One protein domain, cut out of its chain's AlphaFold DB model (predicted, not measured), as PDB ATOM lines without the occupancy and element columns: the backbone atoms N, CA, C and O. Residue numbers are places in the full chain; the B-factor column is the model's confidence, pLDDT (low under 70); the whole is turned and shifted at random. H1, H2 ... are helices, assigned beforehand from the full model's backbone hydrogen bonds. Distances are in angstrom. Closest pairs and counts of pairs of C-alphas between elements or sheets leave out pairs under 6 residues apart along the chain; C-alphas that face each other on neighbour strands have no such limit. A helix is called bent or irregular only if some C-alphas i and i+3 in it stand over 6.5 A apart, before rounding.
ATOM      1  N   ALA A   2     -22.461  15.659  -1.592       47.53
ATOM      2  CA  ALA A   2     -22.143  16.159  -0.254       47.53
ATOM      3  C   ALA A   2     -20.672  15.835   0.066       47.53
ATOM      4  O   ALA A   2     -20.277  14.670  -0.003       47.53
ATOM      5  N   ARG A   3     -19.853  16.851   0.373       61.72
ATOM      6  CA  ARG A   3     -18.456  16.640   0.785       61.72
ATOM      7  C   ARG A   3     -18.453  15.806   2.063       61.72
ATOM      8  O   ARG A   3     -19.005  16.221   3.081       61.72
ATOM      9  N   ARG A   4     -17.854  14.617   2.004       74.56
ATOM     10  CA  ARG A   4     -17.691  13.757   3.177       74.56
ATOM     11  C   ARG A   4     -16.762  14.475   4.156       74.56
ATOM     12  O   ARG A   4     -15.659  14.855   3.773       74.56
ATOM     13  N   ALA A   5     -17.216  14.678   5.390       85.75
ATOM     14  CA  ALA A   5     -16.387  15.277   6.429       85.75
ATOM     15  C   ALA A   5     -15.105  14.453   6.636       85.75
ATOM     16  O   ALA A   5     -15.109  13.224   6.504       85.75
ATOM     17  N   PHE A   6     -14.013  15.138   6.961       93.31
ATOM     18  CA  PHE A   6     -12.751  14.510   7.307       93.31
ATOM     19  C   PHE A   6     -12.893  13.776   8.641       93.31
ATOM     20  O   PHE A   6     -13.227  14.365   9.669       93.31
ATOM     21  N   ASP A   7     -12.605  12.479   8.622       95.44
ATOM     22  CA  ASP A   7     -12.592  11.636   9.810       95.44
ATOM     23  C   ASP A   7     -11.144  11.369  10.221       95.44
ATOM     24  O   ASP A   7     -10.396  10.660   9.541       95.44
ATOM     25  N   PHE A   8     -10.749  11.937  11.360       96.81
ATOM     26  CA  PHE A   8      -9.396  11.796  11.878       96.81
ATOM     27  C   PHE A   8      -9.044  10.350  12.265       96.81
ATOM     28  O   PHE A   8      -7.883   9.958  12.135       96.81
ATOM     29  N   ALA A   9     -10.009   9.559  12.746       96.38
ATOM     30  CA  ALA A   9      -9.767   8.165  13.104       96.38
ATOM     31  C   ALA A   9      -9.453   7.353  11.845       96.38
ATOM     32  O   ALA A   9      -8.392   6.732  11.767       96.38
ATOM     33  N   ARG A  10     -10.297   7.490  10.815       96.00
ATOM     34  CA  ARG A  10     -10.069   6.872   9.506       96.00
ATOM     35  C   ARG A  10      -8.762   7.339   8.862       96.00
ATOM     36  O   ARG A  10      -8.036   6.531   8.295       96.00
ATOM     37  N   PHE A  11      -8.429   8.627   8.963       97.12
ATOM     38  CA  PHE A  11      -7.143   9.142   8.486       97.12
ATOM     39  C   PHE A  11      -5.959   8.458   9.183       97.12
ATOM     40  O   PHE A  11      -5.007   8.061   8.518       97.12
ATOM     41  N   CYS A  12      -6.017   8.274  10.506       97.62
ATOM     42  CA  CYS A  12      -4.965   7.570  11.243       97.62
ATOM     43  C   CYS A  12      -4.847   6.096  10.837       97.62
ATOM     44  O   CYS A  12      -3.737   5.567  10.828       97.62
ATOM     45  N   GLU A  13      -5.963   5.437  10.521       96.75
ATOM     46  CA  GLU A  13      -5.979   4.060  10.017       96.75
ATOM     47  C   GLU A  13      -5.331   3.962   8.636       96.75
ATOM     48  O   GLU A  13      -4.423   3.154   8.456       96.75
ATOM     49  N   LEU A  14      -5.718   4.836   7.701       95.81
ATOM     50  CA  LEU A  14      -5.112   4.919   6.366       95.81
ATOM     51  C   LEU A  14      -3.617   5.241   6.440       95.81
ATOM     52  O   LEU A  14      -2.817   4.649   5.723       95.81
ATOM     53  N   ALA A  15      -3.227   6.132   7.352       96.00
ATOM     54  CA  ALA A  15      -1.832   6.468   7.605       96.00
ATOM     55  C   ALA A  15      -1.050   5.340   8.313       96.00
ATOM     56  O   ALA A  15       0.159   5.455   8.498       96.00
ATOM     57  N   GLY A  16      -1.721   4.275   8.772       95.56
ATOM     58  CA  GLY A  16      -1.106   3.200   9.551       95.56
ATOM     59  C   GLY A  16      -0.522   3.669  10.889       95.56
ATOM     60  O   GLY A  16       0.417   3.053  11.393       95.56
ATOM     61  N   ALA A  17      -1.038   4.758  11.458       96.19
ATOM     62  CA  ALA A  17      -0.412   5.478  12.559       96.19
ATOM     63  C   ALA A  17      -0.499   4.730  13.897       96.19
ATOM     64  O   ALA A  17      -1.587   4.375  14.372       96.19
ATOM     65  N   SER A  18       0.647   4.580  14.567       95.62
ATOM     66  CA  SER A  18       0.697   4.054  15.934       95.62
ATOM     67  C   SER A  18      -0.020   4.988  16.926       95.62
ATOM     68  O   SER A  18      -0.123   6.192  16.672       95.62
ATOM     69  N   PRO A  19      -0.467   4.501  18.103       94.25
ATOM     70  CA  PRO A  19      -1.101   5.352  19.116       94.25
ATOM     71  C   PRO A  19      -0.275   6.594  19.489       94.25
ATOM     72  O   PRO A  19      -0.832   7.677  19.663       94.25
ATOM     73  N   LYS A  20       1.061   6.461  19.532       92.00
ATOM     74  CA  LYS A  20       1.995   7.566  19.800       92.00
ATOM     75  C   LYS A  20       1.998   8.614  18.680       92.00
ATOM     76  O   LYS A  20       2.072   9.810  18.959       92.00
ATOM     77  N   GLU A  21       1.903   8.186  17.423       96.69
ATOM     78  CA  GLU A  21       1.896   9.081  16.261       96.69
ATOM     79  C   GLU A  21       0.560   9.797  16.077       96.69
ATOM     80  O   GLU A  21       0.562  10.929  15.608       96.69
ATOM     81  N   ARG A  22      -0.575   9.213  16.494       97.38
ATOM     82  CA  ARG A  22      -1.901   9.856  16.371       97.38
ATOM     83  C   ARG A  22      -1.932  11.247  17.008       97.38
ATOM     84  O   ARG A  22      -2.472  12.182  16.424       97.38
ATOM     85  N   ALA A  23      -1.307  11.420  18.172       95.88
ATOM     86  CA  ALA A  23      -1.203  12.735  18.804       95.88
ATOM     87  C   ALA A  23      -0.396  13.727  17.943       95.88
ATOM     88  O   ALA A  23      -0.801  14.880  17.793       95.88
ATOM     89  N   GLN A  24       0.705  13.272  17.335       97.62
ATOM     90  CA  GLN A  24       1.549  14.105  16.473       97.62
ATOM     91  C   GLN A  24       0.864  14.453  15.155       97.62
ATOM     92  O   GLN A  24       0.890  15.610  14.749       97.62
ATOM     93  N   LEU A  25       0.175  13.489  14.540       97.88
ATOM     94  CA  LEU A  25      -0.640  13.714  13.350       97.88
ATOM     95  C   LEU A  25      -1.700  14.778  13.617       97.88
ATOM     96  O   LEU A  25      -1.802  15.746  12.868       97.88
ATOM     97  N   ARG A  26      -2.440  14.661  14.727       97.56
ATOM     98  CA  ARG A  26      -3.444  15.663  15.097       97.56
ATOM     99  C   ARG A  26      -2.815  17.042  15.268       97.56
ATOM    100  O   ARG A  26      -3.308  18.005  14.693       97.56
ATOM    101  N   GLN A  27      -1.728  17.145  16.034       96.88
ATOM    102  CA  GLN A  27      -1.040  18.420  16.255       96.88
ATOM    103  C   GLN A  27      -0.507  19.027  14.952       96.88
ATOM    104  O   GLN A  27      -0.626  20.234  14.758       96.88
ATOM    105  N   GLY A  28       0.052  18.209  14.059       97.75
ATOM    106  CA  GLY A  28       0.542  18.648  12.757       97.75
ATOM    107  C   GLY A  28      -0.576  19.163  11.853       97.75
ATOM    108  O   GLY A  28      -0.422  20.235  11.275       97.75
ATOM    109  N   LEU A  29      -1.727  18.482  11.812       98.00
ATOM    110  CA  LEU A  29      -2.911  18.958  11.084       98.00
ATOM    111  C   LEU A  29      -3.457  20.268  11.669       98.00
ATOM    112  O   LEU A  29      -3.763  21.184  10.913       98.00
ATOM    113  N   VAL A  30      -3.537  20.403  13.001       97.62
ATOM    114  CA  VAL A  30      -3.968  21.661  13.644       97.62
ATOM    115  C   VAL A  30      -3.014  22.802  13.304       97.62
ATOM    116  O   VAL A  30      -3.466  23.888  12.962       97.62
ATOM    117  N   ARG A  31      -1.699  22.574  13.380       97.25
ATOM    118  CA  ARG A  31      -0.699  23.595  13.032       97.25
ATOM    119  C   ARG A  31      -0.767  23.971  11.556       97.25
ATOM    120  O   ARG A  31      -0.776  25.155  11.260       97.25
ATOM    121  N   GLY A  32      -0.903  22.997  10.660       97.25
ATOM    122  CA  GLY A  32      -1.117  23.273   9.240       97.25
ATOM    123  C   GLY A  32      -2.387  24.088   8.988       97.25
ATOM    124  O   GLY A  32      -2.377  25.016   8.189       97.25
ATOM    125  N   LEU A  33      -3.473  23.821   9.721       96.88
ATOM    126  CA  LEU A  33      -4.690  24.628   9.614       96.88
ATOM    127  C   LEU A  33      -4.479  26.077  10.079       96.88
ATOM    128  O   LEU A  33      -5.007  26.997   9.460       96.88
ATOM    129  N   LYS A  34      -3.681  26.288  11.133       96.81
ATOM    130  CA  LYS A  34      -3.277  27.637  11.564       96.81
ATOM    131  C   LYS A  34      -2.448  28.338  10.493       96.81
ATOM    132  O   LYS A  34      -2.756  29.480  10.175       96.81
ATOM    133  N   ASP A  35      -1.478  27.645   9.892       96.12
ATOM    134  CA  ASP A  35      -0.662  28.194   8.801       96.12
ATOM    135  C   ASP A  35      -1.537  28.620   7.608       96.12
ATOM    136  O   ASP A  35      -1.312  29.670   7.012       96.12
ATOM    137  N   TYR A  36      -2.567  27.833   7.279       95.62
ATOM    138  CA  TYR A  36      -3.547  28.195   6.253       95.62
ATOM    139  C   TYR A  36      -4.316  29.475   6.615       95.62
ATOM    140  O   TYR A  36      -4.489  30.354   5.764       95.62
ATOM    141  N   PHE A  37      -4.781  29.605   7.861       95.88
ATOM    142  CA  PHE A  37      -5.485  30.809   8.306       95.88
ATOM    143  C   PHE A  37      -4.581  32.033   8.332       95.88
ATOM    144  O   PHE A  37      -5.010  33.092   7.891       95.88
ATOM    145  N   GLU A  38      -3.331  31.889   8.758       95.06
ATOM    146  CA  GLU A  38      -2.352  32.968   8.713       95.06
ATOM    147  C   GLU A  38      -2.052  33.387   7.268       95.06
ATOM    148  O   GLU A  38      -2.094  34.572   6.955       95.06
ATOM    149  N   ALA A  39      -1.875  32.432   6.350       92.69
ATOM    150  CA  ALA A  39      -1.677  32.723   4.930       92.69
ATOM    151  C   ALA A  39      -2.895  33.406   4.274       92.69
ATOM    152  O   ALA A  39      -2.732  34.197   3.348       92.69
ATOM    153  N   THR A  40      -4.112  33.105   4.739       93.12
ATOM    154  CA  THR A  40      -5.362  33.622   4.153       93.12
ATOM    155  C   THR A  40      -5.811  34.946   4.777       93.12
ATOM    156  O   THR A  40      -6.319  35.818   4.078       93.12
ATOM    157  N   TYR A  41      -5.665  35.094   6.095       93.44
ATOM    158  CA  TYR A  41      -6.219  36.203   6.880       93.44
ATOM    159  C   TYR A  41      -5.149  37.090   7.531       93.44
ATOM    160  O   TYR A  41      -5.488  38.146   8.059       93.44
ATOM    161  N   GLY A  42      -3.878  36.680   7.518       93.81
ATOM    162  CA  GLY A  42      -2.770  37.377   8.180       93.81
ATOM    163  C   GLY A  42      -2.646  37.108   9.685       93.81
ATOM    164  O   GLY A  42      -1.793  37.705  10.332       93.81
ATOM    165  N   TYR A  43      -3.498  36.251  10.259       90.12
ATOM    166  CA  TYR A  43      -3.466  35.856  11.673       90.12
ATOM    167  C   TYR A  43      -4.216  34.533  11.914       90.12
ATOM    168  O   TYR A  43      -5.007  34.083  11.081       90.12
ATOM    169  N   ASP A  44      -4.006  33.919  13.084       86.50
ATOM    170  CA  ASP A  44      -4.774  32.749  13.530       86.50
ATOM    171  C   ASP A  44      -6.187  33.166  13.966       86.50
ATOM    172  O   ASP A  44      -6.421  33.553  15.112       86.50
ATOM    173  N   ARG A  45      -7.138  33.081  13.029       83.31
ATOM    174  CA  ARG A  45      -8.532  33.504  13.223       83.31
ATOM    175  C   ARG A  45      -9.248  32.798  14.379       83.31
ATOM    176  O   ARG A  45     -10.153  33.390  14.960       83.31
ATOM    177  N   TYR A  46      -8.881  31.553  14.686       88.19
ATOM    178  CA  TYR A  46      -9.629  30.698  15.619       88.19
ATOM    179  C   TYR A  46      -8.818  30.278  16.848       88.19
ATOM    180  O   TYR A  46      -9.354  29.651  17.761       88.19
ATOM    181  N   GLY A  47      -7.526  30.603  16.916       89.88
ATOM    182  CA  GLY A  47      -6.711  30.393  18.107       89.88
ATOM    183  C   GLY A  47      -6.729  28.934  18.576       89.88
ATOM    184  O   GLY A  47      -6.356  28.008  17.845       89.88
ATOM    185  N   ALA A  48      -7.149  28.715  19.823       88.88
ATOM    186  CA  ALA A  48      -7.264  27.383  20.421       88.88
ATOM    187  C   ALA A  48      -8.380  26.523  19.790       88.88
ATOM    188  O   ALA A  48      -8.258  25.298  19.755       88.88
ATOM    189  N   GLU A  49      -9.424  27.143  19.237       93.31
ATOM    190  CA  GLU A  49     -10.594  26.458  18.672       93.31
ATOM    191  C   GLU A  49     -10.337  25.870  17.281       93.31
ATOM    192  O   GLU A  49     -11.139  25.085  16.782       93.31
ATOM    193  N   THR A  50      -9.178  26.153  16.677       93.00
ATOM    194  CA  THR A  50      -8.766  25.603  15.374       93.00
ATOM    195  C   THR A  50      -8.915  24.077  15.290       93.00
ATOM    196  O   THR A  50      -9.247  23.533  14.239       93.00
ATOM    197  N   ILE A  51      -8.719  23.366  16.404       94.06
ATOM    198  CA  ILE A  51      -8.888  21.908  16.472       94.06
ATOM    199  C   ILE A  51     -10.315  21.441  16.145       94.06
ATOM    200  O   ILE A  51     -10.481  20.367  15.567       94.06
ATOM    201  N   LEU A  52     -11.331  22.243  16.475       94.19
ATOM    202  CA  LEU A  52     -12.742  21.926  16.238       94.19
ATOM    203  C   LEU A  52     -13.094  21.980  14.748       94.19
ATOM    204  O   LEU A  52     -14.038  21.329  14.313       94.19
ATOM    205  N   LEU A  53     -12.296  22.703  13.957       95.06
ATOM    206  CA  LEU A  53     -12.500  22.877  12.522       95.06
ATOM    207  C   LEU A  53     -11.851  21.775  11.676       95.06
ATOM    208  O   LEU A  53     -12.053  21.750  10.461       95.06
ATOM    209  N   LEU A  54     -11.088  20.852  12.280       94.25
ATOM    210  CA  LEU A  54     -10.428  19.773  11.537       94.25
ATOM    211  C   LEU A  54     -11.397  18.951  10.664       94.25
ATOM    212  O   LEU A  54     -11.073  18.776   9.490       94.25
ATOM    213  N   PRO A  55     -12.564  18.475  11.157       93.94
ATOM    214  CA  PRO A  55     -13.447  17.624  10.357       93.94
ATOM    215  C   PRO A  55     -14.007  18.318   9.109       93.94
ATOM    216  O   PRO A  55     -14.214  17.685   8.079       93.94
ATOM    217  N   GLU A  56     -14.239  19.627   9.179       91.94
ATOM    218  CA  GLU A  56     -14.761  20.404   8.052       91.94
ATOM    219  C   GLU A  56     -13.642  20.804   7.082       91.94
ATOM    220  O   GLU A  56     -13.781  20.688   5.864       91.94
ATOM    221  N   ARG A  57     -12.514  21.290   7.616       93.50
ATOM    222  CA  ARG A  57     -11.482  21.961   6.816       93.50
ATOM    223  C   ARG A  57     -10.498  20.999   6.174       93.50
ATOM    224  O   ARG A  57     -10.126  21.216   5.027       93.50
ATOM    225  N   MET A  58     -10.135  19.908   6.848       94.50
ATOM    226  CA  MET A  58      -9.203  18.916   6.290       94.50
ATOM    227  C   MET A  58      -9.822  18.054   5.182       94.50
ATOM    228  O   MET A  58      -9.107  17.310   4.522       94.50
ATOM    229  N   ALA A  59     -11.133  18.167   4.944       91.31
ATOM    230  CA  ALA A  59     -11.783  17.558   3.785       91.31
ATOM    231  C   ALA A  59     -11.489  18.315   2.475       91.31
ATOM    232  O   ALA A  59     -11.802  17.817   1.397       91.31
ATOM    233  N   GLN A  60     -10.929  19.526   2.556       92.56
ATOM    234  CA  GLN A  60     -10.556  20.327   1.391       92.56
ATOM    235  C   GLN A  60      -9.090  20.037   1.046       92.56
ATOM    236  O   GLN A  60      -8.230  20.341   1.880       92.56
ATOM    237  N   PRO A  61      -8.781  19.482  -0.142       93.56
ATOM    238  CA  PRO A  61      -7.425  19.043  -0.468       93.56
ATOM    239  C   PRO A  61      -6.385  20.147  -0.279       93.56
ATOM    240  O   PRO A  61      -5.396  19.933   0.425       93.56
ATOM    241  N   TYR A  62      -6.642  21.356  -0.793       93.69
ATOM    242  CA  TYR A  62      -5.730  22.489  -0.633       93.69
ATOM    243  C   TYR A  62      -5.382  22.784   0.833       93.69
ATOM    244  O   TYR A  62      -4.203  22.921   1.165       93.69
ATOM    245  N   ILE A  63      -6.376  22.806   1.728       94.75
ATOM    246  CA  ILE A  63      -6.160  23.049   3.164       94.75
ATOM    247  C   ILE A  63      -5.404  21.880   3.806       94.75
ATOM    248  O   ILE A  63      -4.464  22.101   4.572       94.75
ATOM    249  N   TYR A  64      -5.771  20.640   3.468       95.75
ATOM    250  CA  TYR A  64      -5.063  19.445   3.932       95.75
ATOM    251  C   TYR A  64      -3.562  19.513   3.623       95.75
ATOM    252  O   TYR A  64      -2.742  19.151   4.469       95.75
ATOM    253  N   GLY A  65      -3.194  20.052   2.460       96.38
ATOM    254  CA  GLY A  65      -1.804  20.223   2.048       96.38
ATOM    255  C   GLY A  65      -0.923  21.037   3.012       96.38
ATOM    256  O   GLY A  65       0.268  20.756   3.150       96.38
ATOM    257  N   TYR A  66      -1.484  21.996   3.759       97.06
ATOM    258  CA  TYR A  66      -0.730  22.704   4.806       97.06
ATOM    259  C   TYR A  66      -0.380  21.772   5.974       97.06
ATOM    260  O   TYR A  66       0.738  21.795   6.496       97.06
ATOM    261  N   GLY A  67      -1.325  20.911   6.362       97.50
ATOM    262  CA  GLY A  67      -1.093  19.844   7.331       97.50
ATOM    263  C   GLY A  67      -0.055  18.849   6.820       97.50
ATOM    264  O   GLY A  67       0.927  18.585   7.509       97.50
ATOM    265  N   LEU A  68      -0.225  18.363   5.589       97.62
ATOM    266  CA  LEU A  68       0.698  17.455   4.907       97.62
ATOM    267  C   LEU A  68       2.149  17.939   4.988       97.62
ATOM    268  O   LEU A  68       3.004  17.190   5.460       97.62
ATOM    269  N   LYS A  69       2.414  19.204   4.627       96.69
ATOM    270  CA  LYS A  69       3.763  19.786   4.706       96.69
ATOM    271  C   LYS A  69       4.374  19.606   6.095       96.69
ATOM    272  O   LYS A  69       5.507  19.141   6.218       96.69
ATOM    273  N   ARG A  70       3.622  19.935   7.152       96.81
ATOM    274  CA  ARG A  70       4.078  19.782   8.545       96.81
ATOM    275  C   ARG A  70       4.343  18.321   8.899       96.81
ATOM    276  O   ARG A  70       5.356  18.033   9.529       96.81
ATOM    277  N   LEU A  71       3.458  17.412   8.491       98.06
ATOM    278  CA  LEU A  71       3.574  15.988   8.806       98.06
ATOM    279  C   LEU A  71       4.798  15.344   8.150       98.06
ATOM    280  O   LEU A  71       5.525  14.603   8.813       98.06
ATOM    281  N   LEU A  72       5.072  15.663   6.885       97.31
ATOM    282  CA  LEU A  72       6.228  15.117   6.171       97.31
ATOM    283  C   LEU A  72       7.562  15.619   6.752       97.31
ATOM    284  O   LEU A  72       8.543  14.873   6.791       97.31
ATOM    285  N   HIS A  73       7.579  16.818   7.334       95.94
ATOM    286  CA  HIS A  73       8.759  17.386   7.993       95.94
ATOM    287  C   HIS A  73       8.924  16.978   9.468       95.94
ATOM    288  O   HIS A  73      10.003  17.153  10.040       95.94
ATOM    289  N   ASP A  74       7.901  16.411  10.113       97.19
ATOM    290  CA  ASP A  74       7.971  16.084  11.540       97.19
ATOM    291  C   ASP A  74       8.860  14.856  11.792       97.19
ATOM    292  O   ASP A  74       8.554  13.739  11.378       97.19
ATOM    293  N   ARG A  75       9.976  15.041  12.501       97.06
ATOM    294  CA  ARG A  75      10.935  13.967  12.828       97.06
ATOM    295  C   ARG A  75      10.374  12.910  13.785       97.06
ATOM    296  O   ARG A  75      10.980  11.860  13.954       97.06
ATOM    297  N   ARG A  76       9.241  13.186  14.436       97.19
ATOM    298  CA  ARG A  76       8.602  12.293  15.416       97.19
ATOM    299  C   ARG A  76       7.642  11.296  14.768       97.19
ATOM    300  O   ARG A  76       7.170  10.394  15.456       97.19
ATOM    301  N   ILE A  77       7.332  11.478  13.485       98.00
ATOM    302  CA  ILE A  77       6.466  10.599  12.696       98.00
ATOM    303  C   ILE A  77       7.357   9.656  11.890       98.00
ATOM    304  O   ILE A  77       8.316  10.097  11.252       98.00
ATOM    305  N   SER A  78       7.053   8.360  11.924       98.00
ATOM    306  CA  SER A  78       7.821   7.358  11.189       98.00
ATOM    307  C   SER A  78       7.691   7.543   9.677       98.00
ATOM    308  O   SER A  78       6.682   8.039   9.171       98.00
ATOM    309  N   GLN A  79       8.707   7.100   8.936       97.94
ATOM    310  CA  GLN A  79       8.713   7.172   7.475       97.94
ATOM    311  C   GLN A  79       7.521   6.430   6.856       97.94
ATOM    312  O   GLN A  79       6.866   6.981   5.982       97.94
ATOM    313  N   ARG A  80       7.166   5.241   7.367       97.88
ATOM    314  CA  ARG A  80       5.986   4.482   6.911       97.88
ATOM    315  C   ARG A  80       4.701   5.309   7.004       97.88
ATOM    316  O   ARG A  80       3.942   5.372   6.044       97.88
ATOM    317  N   THR A  81       4.484   5.978   8.136       98.38
ATOM    318  CA  THR A  81       3.323   6.857   8.323       98.38
ATOM    319  C   THR A  81       3.378   8.049   7.365       98.38
ATOM    320  O   THR A  81       2.366   8.398   6.770       98.38
ATOM    321  N   LYS A  82       4.553   8.655   7.149       98.56
ATOM    322  CA  LYS A  82       4.716   9.761   6.187       98.56
ATOM    323  C   LYS A  82       4.399   9.351   4.752       98.56
ATOM    324  O   LYS A  82       3.717  10.100   4.065       98.56
ATOM    325  N   LEU A  83       4.840   8.170   4.324       98.50
ATOM    326  CA  LEU A  83       4.546   7.628   2.996       98.50
ATOM    327  C   LEU A  83       3.043   7.440   2.801       98.50
ATOM    328  O   LEU A  83       2.488   7.884   1.801       98.50
ATOM    329  N   ALA A  84       2.359   6.879   3.799       98.25
ATOM    330  CA  ALA A  84       0.910   6.725   3.757       98.25
ATOM    331  C   ALA A  84       0.175   8.082   3.753       98.25
ATOM    332  O   ALA A  84      -0.791   8.265   3.020       98.25
ATOM    333  N   VAL A  85       0.658   9.072   4.508       97.88
ATOM    334  CA  VAL A  85       0.115  10.441   4.485       97.88
ATOM    335  C   VAL A  85       0.342  11.108   3.118       97.88
ATOM    336  O   VAL A  85      -0.581  11.713   2.579       97.88
ATOM    337  N   ALA A  86       1.523  10.963   2.512       98.19
ATOM    338  CA  ALA A  86       1.785  11.447   1.155       98.19
ATOM    339  C   ALA A  86       0.896  10.744   0.115       98.19
ATOM    340  O   ALA A  86       0.389  11.393  -0.798       98.19
ATOM    341  N   ARG A  87       0.630   9.442   0.290       97.81
ATOM    342  CA  ARG A  87      -0.307   8.688  -0.551       97.81
ATOM    343  C   ARG A  87      -1.726   9.237  -0.461       97.81
ATOM    344  O   ARG A  87      -2.347   9.441  -1.496       97.81
ATOM    345  N   VAL A  88      -2.207   9.557   0.743       96.25
ATOM    346  CA  VAL A  88      -3.524  10.189   0.920       96.25
ATOM    347  C   VAL A  88      -3.621  11.486   0.116       96.25
ATOM    348  O   VAL A  88      -4.650  11.719  -0.508       96.25
ATOM    349  N   ALA A  89      -2.560  12.302   0.064       95.88
ATOM    350  CA  ALA A  89      -2.542  13.519  -0.753       95.88
ATOM    351  C   ALA A  89      -2.772  13.234  -2.247       95.88
ATOM    352  O   ALA A  89      -3.505  13.967  -2.904       95.88
ATOM    353  N   LEU A  90      -2.172  12.161  -2.769       95.75
ATOM    354  CA  LEU A  90      -2.374  11.692  -4.140       95.75
ATOM    355  C   LEU A  90      -3.771  11.106  -4.371       95.75
ATOM    356  O   LEU A  90      -4.345  11.287  -5.441       95.75
ATOM    357  N   ASP A  91      -4.326  10.410  -3.383       93.62
ATOM    358  CA  ASP A  91      -5.648   9.782  -3.470       93.62
ATOM    359  C   ASP A  91      -6.798  10.792  -3.436       93.62
ATOM    360  O   ASP A  91      -7.850  10.532  -4.016       93.62
ATOM    361  N   ILE A  92      -6.605  11.939  -2.780       91.56
ATOM    362  CA  ILE A  92      -7.594  13.030  -2.740       91.56
ATOM    363  C   ILE A  92      -7.342  14.113  -3.795       91.56
ATOM    364  O   ILE A  92      -8.075  15.102  -3.832       91.56
ATOM    365  N   ALA A  93      -6.277  13.982  -4.588       91.12
ATOM    366  CA  ALA A  93      -5.980  14.916  -5.661       91.12
ATOM    367  C   ALA A  93      -7.077  14.792  -6.720       91.12
ATOM    368  O   ALA A  93      -7.338  13.701  -7.208       91.12
ATOM    369  N   GLU A  94      -7.737  15.891  -7.066       83.38
ATOM    370  CA  GLU A  94      -8.792  15.888  -8.077       83.38
ATOM    371  C   GLU A  94      -8.664  17.148  -8.928       83.38
ATOM    372  O   GLU A  94      -8.686  18.273  -8.420       83.38
ATOM    373  N   TYR A  95      -8.482  16.959 -10.234       79.69
ATOM    374  CA  TYR A  95      -8.382  18.066 -11.174       79.69
ATOM    375  C   TYR A  95      -9.713  18.820 -11.262       79.69
ATOM    376  O   TYR A  95     -10.771  18.212 -11.394       79.69
ATOM    377  N   GLY A  96      -9.658  20.153 -11.205       73.94
ATOM    378  CA  GLY A  96     -10.838  21.009 -11.349       73.94
ATOM    379  C   GLY A  96     -11.787  21.025 -10.145       73.94
ATOM    380  O   GLY A  96     -12.802  21.713 -10.198       73.94
ATOM    381  N   ALA A  97     -11.476  20.319  -9.052       75.94
ATOM    382  CA  ALA A  97     -12.274  20.396  -7.836       75.94
ATOM    383  C   ALA A  97     -12.204  21.806  -7.219       75.94
ATOM    384  O   ALA A  97     -11.125  22.387  -7.111       75.94
ATOM    385  N   ASP A  98     -13.327  22.317  -6.697       65.94
ATOM    386  CA  ASP A  98     -13.409  23.633  -6.023       65.94
ATOM    387  C   ASP A  98     -12.413  23.796  -4.854       65.94
ATOM    388  O   ASP A  98     -12.181  24.896  -4.359       65.94
ATOM    389  N   GLY A  99     -11.879  22.682  -4.338       69.06
ATOM    390  CA  GLY A  99     -10.885  22.648  -3.267       69.06
ATOM    391  C   GLY A  99      -9.433  22.613  -3.742       69.06
ATOM    392  O   GLY A  99      -8.567  22.503  -2.878       69.06
ATOM    393  N   GLY A 100      -9.184  22.678  -5.056       84.69
ATOM    394  CA  GLY A 100      -7.866  22.609  -5.689       84.69
ATOM    395  C   GLY A 100      -7.104  21.314  -5.410       84.69
ATOM    396  O   GLY A 100      -7.611  20.385  -4.778       84.69
ATOM    397  N   LEU A 101      -5.847  21.267  -5.846       92.44
ATOM    398  CA  LEU A 101      -4.909  20.244  -5.394       92.44
ATOM    399  C   LEU A 101      -4.410  20.530  -3.973       92.44
ATOM    400  O   LEU A 101      -4.441  21.680  -3.521       92.44
ATOM    401  N   PRO A 102      -3.895  19.512  -3.257       94.81
ATOM    402  CA  PRO A 102      -3.203  19.748  -2.002       94.81
ATOM    403  C   PRO A 102      -2.122  20.828  -2.109       94.81
ATOM    404  O   PRO A 102      -1.280  20.811  -3.002       94.81
ATOM    405  N   TYR A 103      -2.096  21.764  -1.159       94.31
ATOM    406  CA  TYR A 103      -0.920  22.614  -0.976       94.31
ATOM    407  C   TYR A 103       0.333  21.731  -0.816       94.31
ATOM    408  O   TYR A 103       0.264  20.702  -0.147       94.31
ATOM    409  N   CYS A 104       1.457  22.106  -1.434       93.88
ATOM    410  CA  CYS A 104       2.678  21.294  -1.555       93.88
ATOM    411  C   CYS A 104       2.515  19.924  -2.254       93.88
ATOM    412  O   CYS A 104       3.314  19.019  -2.030       93.88
TER     413      CYS A 104
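What this domain is: This is residues 2 to 104 of the 357 residues of an uncharacterized protein of Chloroflexi bacterium (UniProt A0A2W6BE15). A long helix, H2, is crossed steeply by H4, and H4 folds back into H5 to make a helical hairpin. The irregular helix H3 packs across H2 on another side, and the short H1 sits near the first part of H2 and near H5. The printed part has 103 residues with five named helices, in the order H1, H2, H3, H4, H5, and no named strand; the class is all helix. It is compact, with a radius of gyration of the C-alphas of 12.8 A and spans of 33 by 32 by 23 A.

Where its parts are: H1 is residues 8 to 14, 9.8 A from first to last C-alpha, and begins at C-alpha 8, (-9.396, 11.796, 11.878). H2 is residues 19 to 41, 33.6 A long, from C-alpha 19 at (-1.101, 5.352, 19.116); it is neither bent nor irregular, but only just: C-alphas 20 and 23 are 6.2 A apart. H3, residues 47 to 57, measures 14.9 A and is irregular, with C-alphas 52 and 55 7.3 A apart. H4 is residues 61 to 73, 18.3 A. H5 is residues 79 to 91, 18.2 A, and ends at C-alpha 91, (-5.648, 9.782, -3.470).

How they stand to each other: H2 is the hub and touches H1, H3 and H4. H1 and H2 only just touch, with 3 pairs of C-alphas within 8 A, the closest being Cys 12 and Arg 22 at 6.4 A; H2 does so with residues 22 to 26 alone, at a steep tilt of 63 degrees, opposite ways. With residues 29 to 34 alone H2 touches H3, about perpendicular at 81 degrees; the closest C-alphas are those of Val 30 and Ile 51, 5.7 A. H2 touches H4 at a steep tilt of 54 degrees, opposite ways, and the C-alphas of Gly 32 and Gly 67 come to 3.9 A. H4 and H5 form a hairpin, opposite ways at a shallow tilt of 16 degrees, closest at the C-alphas of Leu 72 and Lys 82, 5.6 A. H1 and H3 are apart from H4 and H5 respectively. Every O i to N i+4 pair is within hydrogen-bond range in H1 and H5; the counts are 17 of 19 in H2, 7 of 9 in H4 and 1 of 7 in H3, where 5 of 8 O i to N i+3 pairs are within range.

The domain as a whole: The two C-alphas farthest apart, those of Lys 20 and Gly 96, are 36.3 A apart. The printed part has no cut, and the four links between helices are tight. Residues 92 to 104 hold no named element. The mean pLDDT of the printed part is 92.9; residues 2 to 3 and 98 to 99 are under 70.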